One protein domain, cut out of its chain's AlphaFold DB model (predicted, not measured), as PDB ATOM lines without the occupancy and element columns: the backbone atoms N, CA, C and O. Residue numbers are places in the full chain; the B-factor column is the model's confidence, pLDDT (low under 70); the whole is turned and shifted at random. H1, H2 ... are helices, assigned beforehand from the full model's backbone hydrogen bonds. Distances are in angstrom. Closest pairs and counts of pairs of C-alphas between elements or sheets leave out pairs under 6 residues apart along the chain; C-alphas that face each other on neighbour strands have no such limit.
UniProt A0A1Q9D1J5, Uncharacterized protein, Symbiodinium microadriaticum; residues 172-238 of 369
ATOM      1  N   LEU A 172      33.827 -27.635   6.313       40.91
ATOM      2  CA  LEU A 172      34.299 -28.572   7.327       40.91
ATOM      3  C   LEU A 172      35.829 -28.382   7.434       40.91
ATOM      4  O   LEU A 172      36.521 -28.566   6.427       40.91
ATOM      5  N   PRO A 173      36.357 -27.934   8.586       38.66
ATOM      6  CA  PRO A 173      37.740 -27.481   8.701       38.66
ATOM      7  C   PRO A 173      38.708 -28.649   8.517       38.66
ATOM      8  O   PRO A 173      38.794 -29.523   9.369       38.66
ATOM      9  N   THR A 174      39.465 -28.680   7.421       42.06
ATOM     10  CA  THR A 174      40.583 -29.623   7.268       42.06
ATOM     11  C   THR A 174      41.664 -29.337   8.313       42.06
ATOM     12  O   THR A 174      41.835 -28.185   8.709       42.06
ATOM     13  N   SER A 175      42.427 -30.362   8.711       40.81
ATOM     14  CA  SER A 175      43.472 -30.366   9.761       40.81
ATOM     15  C   SER A 175      44.552 -29.277   9.680       40.81
ATOM     16  O   SER A 175      45.390 -29.198  10.570       40.81
ATOM     17  N   HIS A 176      44.575 -28.463   8.625       41.34
ATOM     18  CA  HIS A 176      45.593 -27.438   8.390       41.34
ATOM     19  C   HIS A 176      45.041 -26.006   8.304       41.34
ATOM     20  O   HIS A 176      45.833 -25.075   8.313       41.34
ATOM     21  N   ASN A 177      43.711 -25.810   8.252       41.56
ATOM     22  CA  ASN A 177      43.101 -24.487   8.006       41.56
ATOM     23  C   ASN A 177      42.051 -24.059   9.057       41.56
ATOM     24  O   ASN A 177      41.394 -23.037   8.875       41.56
ATOM     25  N   GLY A 178      41.838 -24.834  10.124       46.03
ATOM     26  CA  GLY A 178      40.940 -24.453  11.218       46.03
ATOM     27  C   GLY A 178      41.701 -23.699  12.305       46.03
ATOM     28  O   GLY A 178      42.611 -24.262  12.892       46.03
ATOM     29  N   VAL A 179      41.309 -22.455  12.585       49.88
ATOM     30  CA  VAL A 179      41.858 -21.592  13.660       49.88
ATOM     31  C   VAL A 179      41.551 -22.138  15.068       49.88
ATOM     32  O   VAL A 179      42.068 -21.655  16.067       49.88
ATOM     33  N   GLU A 180      40.695 -23.150  15.168       56.19
ATOM     34  CA  GLU A 180      40.394 -23.802  16.435       56.19
ATOM     35  C   GLU A 180      41.540 -24.751  16.809       56.19
ATOM     36  O   GLU A 180      41.793 -25.727  16.113       56.19
ATOM     37  N   GLU A 181      42.227 -24.481  17.918       69.25
ATOM     38  CA  GLU A 181      43.182 -25.425  18.525       69.25
ATOM     39  C   GLU A 181      42.468 -26.470  19.393       69.25
ATOM     40  O   GLU A 181      43.035 -27.500  19.741       69.25
ATOM     41  N   VAL A 182      41.196 -26.226  19.725       81.56
ATOM     42  CA  VAL A 182      40.388 -27.075  20.603       81.56
ATOM     43  C   VAL A 182      39.079 -27.507  19.949       81.56
ATOM     44  O   VAL A 182      38.436 -26.766  19.209       81.56
ATOM     45  N   CYS A 183      38.660 -28.733  20.236       83.75
ATOM     46  CA  CYS A 183      37.403 -29.288  19.764       83.75
ATOM     47  C   CYS A 183      36.218 -28.641  20.486       83.75
ATOM     48  O   CYS A 183      36.075 -28.776  21.699       83.75
ATOM     49  N   SER A 184      35.300 -28.030  19.740       81.31
ATOM     50  CA  SER A 184      34.082 -27.426  20.294       81.31
ATOM     51  C   SER A 184      33.110 -28.418  20.947       81.31
ATOM     52  O   SER A 184      32.252 -28.001  21.718       81.31
ATOM     53  N   ALA A 185      33.229 -29.721  20.661       81.31
ATOM     54  CA  ALA A 185      32.365 -30.747  21.241       81.31
ATOM     55  C   ALA A 185      32.895 -31.301  22.575       81.31
ATOM     56  O   ALA A 185      32.129 -31.421  23.524       81.31
ATOM     57  N   CYS A 186      34.185 -31.648  22.661       87.88
ATOM     58  CA  CYS A 186      34.764 -32.260  23.868       87.88
ATOM     59  C   CYS A 186      35.713 -31.344  24.655       87.88
ATOM     60  O   CYS A 186      36.174 -31.739  25.721       87.88
ATOM     61  N   GLY A 187      36.064 -30.168  24.129       85.44
ATOM     62  CA  GLY A 187      37.064 -29.269  24.716       85.44
ATOM     63  C   GLY A 187      38.515 -29.758  24.610       85.44
ATOM     64  O   GLY A 187      39.408 -29.118  25.155       85.44
ATOM     65  N   GLY A 188      38.769 -30.887  23.939       84.50
ATOM     66  CA  GLY A 188      40.109 -31.465  23.789       84.50
ATOM     67  C   GLY A 188      41.005 -30.697  22.804       84.50
ATOM     68  O   GLY A 188      40.487 -29.935  21.994       84.50
ATOM     69  N   PRO A 189      42.331 -30.933  22.812       83.88
ATOM     70  CA  PRO A 189      43.331 -30.151  22.064       83.88
ATOM     71  C   PRO A 189      43.439 -30.488  20.563       83.88
ATOM     72  O   PRO A 189      44.414 -30.126  19.916       83.88
ATOM     73  N   ASP A 190      42.491 -31.245  20.002       80.75
ATOM     74  CA  ASP A 190      42.476 -31.620  18.584       80.75
ATOM     75  C   ASP A 190      41.162 -31.163  17.948       80.75
ATOM     76  O   ASP A 190      40.115 -31.785  18.127       80.75
ATOM     77  N   ALA A 191      41.199 -30.066  17.194       74.38
ATOM     78  CA  ALA A 191      40.029 -29.556  16.482       74.38
ATOM     79  C   ALA A 191      39.891 -30.092  15.049       74.38
ATOM     80  O   ALA A 191      39.039 -29.604  14.291       74.38
ATOM     81  N   SER A 192      40.729 -31.052  14.645       73.50
ATOM     82  CA  SER A 192      40.730 -31.566  13.281       73.50
ATOM     83  C   SER A 192      39.380 -32.185  12.919       73.50
ATOM     84  O   SER A 192      38.655 -32.728  13.758       73.50
ATOM     85  N   LEU A 193      39.038 -32.159  11.629       72.44
ATOM     86  CA  LEU A 193      37.824 -32.820  11.151       72.44
ATOM     87  C   LEU A 193      37.809 -34.317  11.464       72.44
ATOM     88  O   LEU A 193      36.759 -34.882  11.752       72.44
ATOM     89  N   LYS A 194      38.985 -34.948  11.430       78.25
ATOM     90  CA  LYS A 194      39.158 -36.357  11.778       78.25
ATOM     91  C   LYS A 194      38.751 -36.611  13.222       78.25
ATOM     92  O   LYS A 194      37.994 -37.542  13.483       78.25
ATOM     93  N   HIS A 195      39.189 -35.749  14.138       83.56
ATOM     94  CA  HIS A 195      38.741 -35.797  15.517       83.56
ATOM     95  C   HIS A 195      37.234 -35.592  15.619       83.56
ATOM     96  O   HIS A 195      36.529 -36.472  16.103       83.56
ATOM     97  N   LYS A 196      36.730 -34.466  15.110       79.38
ATOM     98  CA  LYS A 196      35.321 -34.071  15.243       79.38
ATOM     99  C   LYS A 196      34.345 -35.115  14.698       79.38
ATOM    100  O   LYS A 196      33.301 -35.315  15.301       79.38
ATOM    101  N   LEU A 197      34.672 -35.770  13.586       76.31
ATOM    102  CA  LEU A 197      33.786 -36.757  12.966       76.31
ATOM    103  C   LEU A 197      33.936 -38.162  13.556       76.31
ATOM    104  O   LEU A 197      32.937 -38.862  13.678       76.31
ATOM    105  N   TRP A 198      35.157 -38.582  13.903       79.62
ATOM    106  CA  TRP A 198      35.440 -40.002  14.147       79.62
ATOM    107  C   TRP A 198      36.034 -40.302  15.529       79.62
ATOM    108  O   TRP A 198      35.754 -41.355  16.092       79.62
ATOM    109  N   ARG A 199      36.843 -39.401  16.104       84.25
ATOM    110  CA  ARG A 199      37.589 -39.676  17.355       84.25
ATOM    111  C   ARG A 199      37.107 -38.895  18.574       84.25
ATOM    112  O   ARG A 199      37.591 -39.142  19.674       84.25
ATOM    113  N   CYS A 200      36.182 -37.957  18.404       86.88
ATOM    114  CA  CYS A 200      35.716 -37.108  19.488       86.88
ATOM    115  C   CYS A 200      34.928 -37.936  20.521       86.88
ATOM    116  O   CYS A 200      33.907 -38.526  20.157       86.88
ATOM    117  N   PRO A 201      35.339 -37.956  21.807       89.69
ATOM    118  CA  PRO A 201      34.646 -38.725  22.843       89.69
ATOM    119  C   PRO A 201      33.175 -38.328  22.991       89.69
ATOM    120  O   PRO A 201      32.310 -39.195  23.008       89.69
ATOM    121  N   ALA A 202      32.886 -37.021  22.979       86.19
ATOM    122  CA  ALA A 202      31.522 -36.494  23.072       86.19
ATOM    123  C   ALA A 202      30.630 -36.935  21.892       86.19
ATOM    124  O   ALA A 202      29.423 -37.118  22.038       86.19
ATOM    125  N   VAL A 203      31.217 -37.130  20.708       83.88
ATOM    126  CA  VAL A 203      30.501 -37.633  19.525       83.88
ATOM    127  C   VAL A 203      30.283 -39.143  19.631       83.88
ATOM    128  O   VAL A 203      29.174 -39.603  19.373       83.88
ATOM    129  N   ARG A 204      31.287 -39.914  20.073       85.56
ATOM    130  CA  ARG A 204      31.148 -41.368  20.295       85.56
ATOM    131  C   ARG A 204      30.136 -41.695  21.391       85.56
ATOM    132  O   ARG A 204      29.401 -42.662  21.256       85.56
ATOM    133  N   GLU A 205      30.053 -40.885  22.441       86.94
ATOM    134  CA  GLU A 205      29.033 -41.045  23.482       86.94
ATOM    135  C   GLU A 205      27.618 -40.864  22.913       86.94
ATOM    136  O   GLU A 205      26.707 -41.621  23.237       86.94
ATOM    137  N   ARG A 206      27.442 -39.899  22.002       81.19
ATOM    138  CA  ARG A 206      26.142 -39.594  21.399       81.19
ATOM    139  C   ARG A 206      25.713 -40.576  20.307       81.19
ATOM    140  O   ARG A 206      24.524 -40.860  20.191       81.19
ATOM    141  N   PHE A 207      26.643 -41.028  19.468       77.50
ATOM    142  CA  PHE A 207      26.337 -41.808  18.259       77.50
ATOM    143  C   PHE A 207      26.831 -43.258  18.312       77.50
ATOM    144  O   PHE A 207      26.550 -44.030  17.398       77.50
ATOM    145  N   GLY A 208      27.523 -43.639  19.383       77.81
ATOM    146  CA  GLY A 208      28.113 -44.957  19.554       77.81
ATOM    147  C   GLY A 208      29.556 -45.050  19.039       77.81
ATOM    148  O   GLY A 208      30.077 -44.139  18.386       77.81
ATOM    149  N   PRO A 209      30.243 -46.157  19.363       76.25
ATOM    150  CA  PRO A 209      31.601 -46.395  18.906       76.25
ATOM    151  C   PRO A 209      31.635 -46.671  17.400       76.25
ATOM    152  O   PRO A 209      30.760 -47.335  16.846       76.25
ATOM    153  N   ILE A 210      32.697 -46.202  16.749       75.88
ATOM    154  CA  ILE A 210      33.027 -46.624  15.389       75.88
ATOM    155  C   ILE A 210      33.476 -48.095  15.389       75.88
ATOM    156  O   ILE A 210      34.192 -48.495  16.311       75.88
ATOM    157  N   PRO A 211      33.062 -48.901  14.393       73.12
ATOM    158  CA  PRO A 211      33.575 -50.253  14.207       73.12
ATOM    159  C   PRO A 211      35.101 -50.259  14.083       73.12
ATOM    160  O   PRO A 211      35.665 -49.476  13.320       73.12
ATOM    161  N   GLU A 212      35.760 -51.177  14.788       72.25
ATOM    162  CA  GLU A 212      37.227 -51.297  14.830       72.25
ATOM    163  C   GLU A 212      37.839 -51.481  13.431       72.25
ATOM    164  O   GLU A 212      38.855 -50.882  13.088       72.25
ATOM    165  N   VAL A 213      37.140 -52.211  12.558       67.19
ATOM    166  CA  VAL A 213      37.535 -52.411  11.157       67.19
ATOM    167  C   VAL A 213      37.626 -51.101  10.356       67.19
ATOM    168  O   VAL A 213      38.442 -50.986   9.442       67.19
ATOM    169  N   TRP A 214      36.834 -50.081  10.704       75.56
ATOM    170  CA  TRP A 214      36.903 -48.770  10.052       75.56
ATOM    171  C   TRP A 214      38.060 -47.927  10.594       75.56
ATOM    172  O   TRP A 214      38.616 -47.123   9.846       75.56
ATOM    173  N   GLU A 215      38.461 -48.122  11.859       73.62
ATOM    174  CA  GLU A 215      39.581 -47.390  12.470       73.62
ATOM    175  C   GLU A 215      40.893 -47.634  11.708       73.62
ATOM    176  O   GLU A 215      41.638 -46.682  11.471       73.62
ATOM    177  N   MET A 216      41.128 -48.861  11.224       67.06
ATOM    178  CA  MET A 216      42.322 -49.202  10.434       67.06
ATOM    179  C   MET A 216      42.410 -48.426   9.108       67.06
ATOM    180  O   MET A 216      43.485 -47.975   8.723       67.06
ATOM    181  N   SER A 217      41.279 -48.239   8.422       72.38
ATOM    182  CA  SER A 217      41.222 -47.587   7.100       72.38
ATOM    183  C   SER A 217      41.134 -46.058   7.180       72.38
ATOM    184  O   SER A 217      41.379 -45.358   6.196       72.38
ATOM    185  N   LEU A 218      40.753 -45.518   8.342       74.00
ATOM    186  CA  LEU A 218      40.603 -44.079   8.581       74.00
ATOM    187  C   LEU A 218      41.951 -43.336   8.577       74.00
ATOM    188  O   LEU A 218      42.011 -42.129   8.309       74.00
ATOM    189  N   ASP A 219      43.028 -44.045   8.912       74.88
ATOM    190  CA  ASP A 219      44.373 -43.489   9.071       74.88
ATOM    191  C   ASP A 219      45.211 -43.546   7.798       74.88
ATOM    192  O   ASP A 219      46.259 -42.908   7.730       74.88
ATOM    193  N   GLU A 220      44.717 -44.227   6.769       76.62
ATOM    194  CA  GLU A 220      45.388 -44.308   5.483       76.62
ATOM    195  C   GLU A 220      45.318 -42.961   4.745       76.62
ATOM    196  O   GLU A 220      44.244 -42.459   4.395       76.62
ATOM    197  N   GLU A 221      46.485 -42.364   4.493       67.88
ATOM    198  CA  GLU A 221      46.628 -41.011   3.940       67.88
ATOM    199  C   GLU A 221      45.910 -40.848   2.586       67.88
ATOM    200  O   GLU A 221      45.261 -39.831   2.329       67.88
ATOM    201  N   GLY A 222      45.918 -41.894   1.750       64.06
ATOM    202  CA  GLY A 222      45.215 -41.918   0.464       64.06
ATOM    203  C   GLY A 222      43.683 -41.962   0.573       64.06
ATOM    204  O   GLY A 222      42.986 -41.489  -0.329       64.06
ATOM    205  N   LEU A 223      43.140 -42.475   1.681       67.50
ATOM    206  CA  LEU A 223      41.700 -42.678   1.884       67.50
ATOM    207  C   LEU A 223      41.072 -41.617   2.786       67.50
ATOM    208  O   LEU A 223      39.855 -41.423   2.760       67.50
ATOM    209  N   GLN A 224      41.885 -40.875   3.537       68.31
ATOM    210  CA  GLN A 224      41.434 -39.859   4.485       68.31
ATOM    211  C   GLN A 224      40.454 -38.858   3.848       68.31
ATOM    212  O   GLN A 224      39.438 -38.492   4.438       68.31
ATOM    213  N   SER A 225      40.714 -38.449   2.603       64.00
ATOM    214  CA  SER A 225      39.848 -37.527   1.861       64.00
ATOM    215  C   SER A 225      38.425 -38.050   1.614       64.00
ATOM    216  O   SER A 225      37.508 -37.228   1.530       64.00
ATOM    217  N   LEU A 226      38.249 -39.372   1.520       63.19
ATOM    218  CA  LEU A 226      36.968 -40.050   1.323       63.19
ATOM    219  C   LEU A 226      36.200 -40.126   2.646       63.19
ATOM    220  O   LEU A 226      35.031 -39.742   2.700       63.19
ATOM    221  N   TRP A 227      36.880 -40.517   3.730       70.88
ATOM    222  CA  TRP A 227      36.319 -40.571   5.087       70.88
ATOM    223  C   TRP A 227      35.870 -39.207   5.595       70.88
ATOM    224  O   TRP A 227      34.751 -39.052   6.081       70.88
ATOM    225  N   LEU A 228      36.700 -38.181   5.423       68.25
ATOM    226  CA  LEU A 228      36.400 -36.826   5.889       68.25
ATOM    227  C   LEU A 228      35.296 -36.119   5.087       68.25
ATOM    228  O   LEU A 228      34.816 -35.068   5.506       68.25
ATOM    229  N   ARG A 229      34.901 -36.669   3.934       63.88
ATOM    230  CA  ARG A 229      33.878 -36.090   3.046       63.88
ATOM    231  C   ARG A 229      32.628 -36.955   2.900       63.88
ATOM    232  O   ARG A 229      31.753 -36.592   2.119       63.88
ATOM    233  N   GLY A 230      32.539 -38.076   3.620       62.12
ATOM    234  CA  GLY A 230      31.417 -39.012   3.501       62.12
ATOM    235  C   GLY A 230      31.326 -39.688   2.127       62.12
ATOM    236  O   GLY A 230      30.242 -40.063   1.700       62.12
ATOM    237  N   LEU A 231      32.456 -39.821   1.425       60.06
ATOM    238  CA  LEU A 231      32.557 -40.426   0.091       60.06
ATOM    239  C   LEU A 231      33.174 -41.830   0.142       60.06
ATOM    240  O   LEU A 231      33.757 -42.280  -0.840       60.06
ATOM    241  N   VAL A 232      33.113 -42.495   1.295       69.75
ATOM    242  CA  VAL A 232      33.770 -43.785   1.516       69.75
ATOM    243  C   VAL A 232      33.086 -44.868   0.676       69.75
ATOM    244  O   VAL A 232      31.884 -45.089   0.848       69.75
ATOM    245  N   PRO A 233      33.813 -45.555  -0.226       68.38
ATOM    246  CA  PRO A 233      33.304 -46.723  -0.927       68.38
ATOM    247  C   PRO A 233      32.711 -47.761   0.027       68.38
ATOM    248  O   PRO A 233      33.252 -48.017   1.105       68.38
ATOM    249  N   ALA A 234      31.629 -48.415  -0.401       68.69
ATOM    250  CA  ALA A 234      30.987 -49.469   0.381       68.69
ATOM    251  C   ALA A 234      31.974 -50.584   0.767       68.69
ATOM    252  O   ALA A 234      31.919 -51.073   1.887       68.69
ATOM    253  N   SER A 235      32.937 -50.909  -0.099       68.81
ATOM    254  CA  SER A 235      33.977 -51.914   0.157       68.81
ATOM    255  C   SER A 235      34.889 -51.605   1.350       68.81
ATOM    256  O   SER A 235      35.432 -52.530   1.934       68.81
ATOM    257  N   LEU A 236      35.050 -50.331   1.728       70.62
ATOM    258  CA  LEU A 236      35.864 -49.915   2.880       70.62
ATOM    259  C   LEU A 236      35.060 -49.814   4.183       70.62
ATOM    260  O   LEU A 236      35.630 -49.617   5.252       70.62
ATOM    261  N   THR A 237      33.730 -49.894   4.092       71.31
ATOM    262  CA  THR A 237      32.833 -49.879   5.260       71.31
ATOM    263  C   THR A 237      32.139 -51.217   5.484       71.31
ATOM    264  O   THR A 237      31.631 -51.463   6.576       71.31
ATOM    265  N   ALA A 238      32.123 -52.087   4.477       68.81
ATOM    266  CA  ALA A 238      31.698 -53.464   4.611       68.81
ATOM    267  C   ALA A 238      32.713 -54.239   5.460       68.81
ATOM    268  O   ALA A 238      33.921 -54.060   5.305       68.81
TER     269      ALA A 238
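What this domain is: This is residues 172 to 238 of the 369 residues of an uncharacterized protein of Symbiodinium microadriaticum (UniProt A0A1Q9D1J5). Five short helices with few contacts between them make a compact body: H1 lies in the middle, H2 meets it at a corner, about perpendicular to it, and H3 stands on one side of H1 with a gap between them. H4 lies near H1 and H3, H5 packs on H3 at the far end of the body, and a long looping stretch, residues 172 to 192, lies on the side of H1 away from H3. The printed part has 67 residues, with five named helices in the order H1 H2 H3 H4 H5 and no named strand; the class is all helix, though the helices hold 29 residues, under half. The whole is compact, with a radius of gyration of the C-alphas of 12.1 A, and spans 33 by 26 by 16 A.

Where its parts are: Begin at C-alpha 172, at (34.299, -28.572, 7.327), and go through residues 172 to 192, which hold no named element. Find C-alpha 193 at (37.824, -32.820, 11.151); there H1 begins and runs over residues 193 to 199, 9.2 A long. H2 is residues 201 to 207, 10.0 A long, and H3 is residues 212 to 218, 10.1 A long. H4 is residues 224 to 227, and H5 is residues 234 to 237, ending at C-alpha 237 at (32.833, -49.879, 5.260).

How they stand to each other: Start at H1 and look at Lys 196: H1 and H2 only just touch, with 3 pairs of C-alphas within 8 A, and touch only at the corner by their link. Their closest C-alphas, those of Lys 196 and Val 203, are 7.4 A apart, and their lines are about perpendicular, at 76 degrees. H1 is near H3 and near H4, with 5 pairs of C-alphas within 10 A in each case. H3 and H4 are close but not clearly touching; their closest C-alphas, those of Leu 218 and Gln 224, are 5.9 A apart. At Trp 214 you find H3 touching H5, the closest C-alphas, those of Trp 214 and Thr 237, being 6.4 A apart. H2 and H3 are apart, and so are H1 and H5. In the backbones of H1 and H2 every O i to N i+4 pair is within hydrogen-bond range; in H3 it is 1 of 3, beside 3 of 4 O i to N i+3 pairs, and H4 and H5 are too short for an O i to N i+4 pair.

The domain as a whole: The two C-alphas farthest apart, those of Val 179 and Ala 238, are 34.7 A apart. The printed part has no cut. The links from H1 to H2, H2 to H3 and H3 to H4 are tight, the link from H4 to H5 is short, and no link between helices is long. In the B-factor column the mean pLDDT of the printed part is 71.0, and 27 residues are under 70, among them residues 172 to 181, 221 to 226 and 228 to 235.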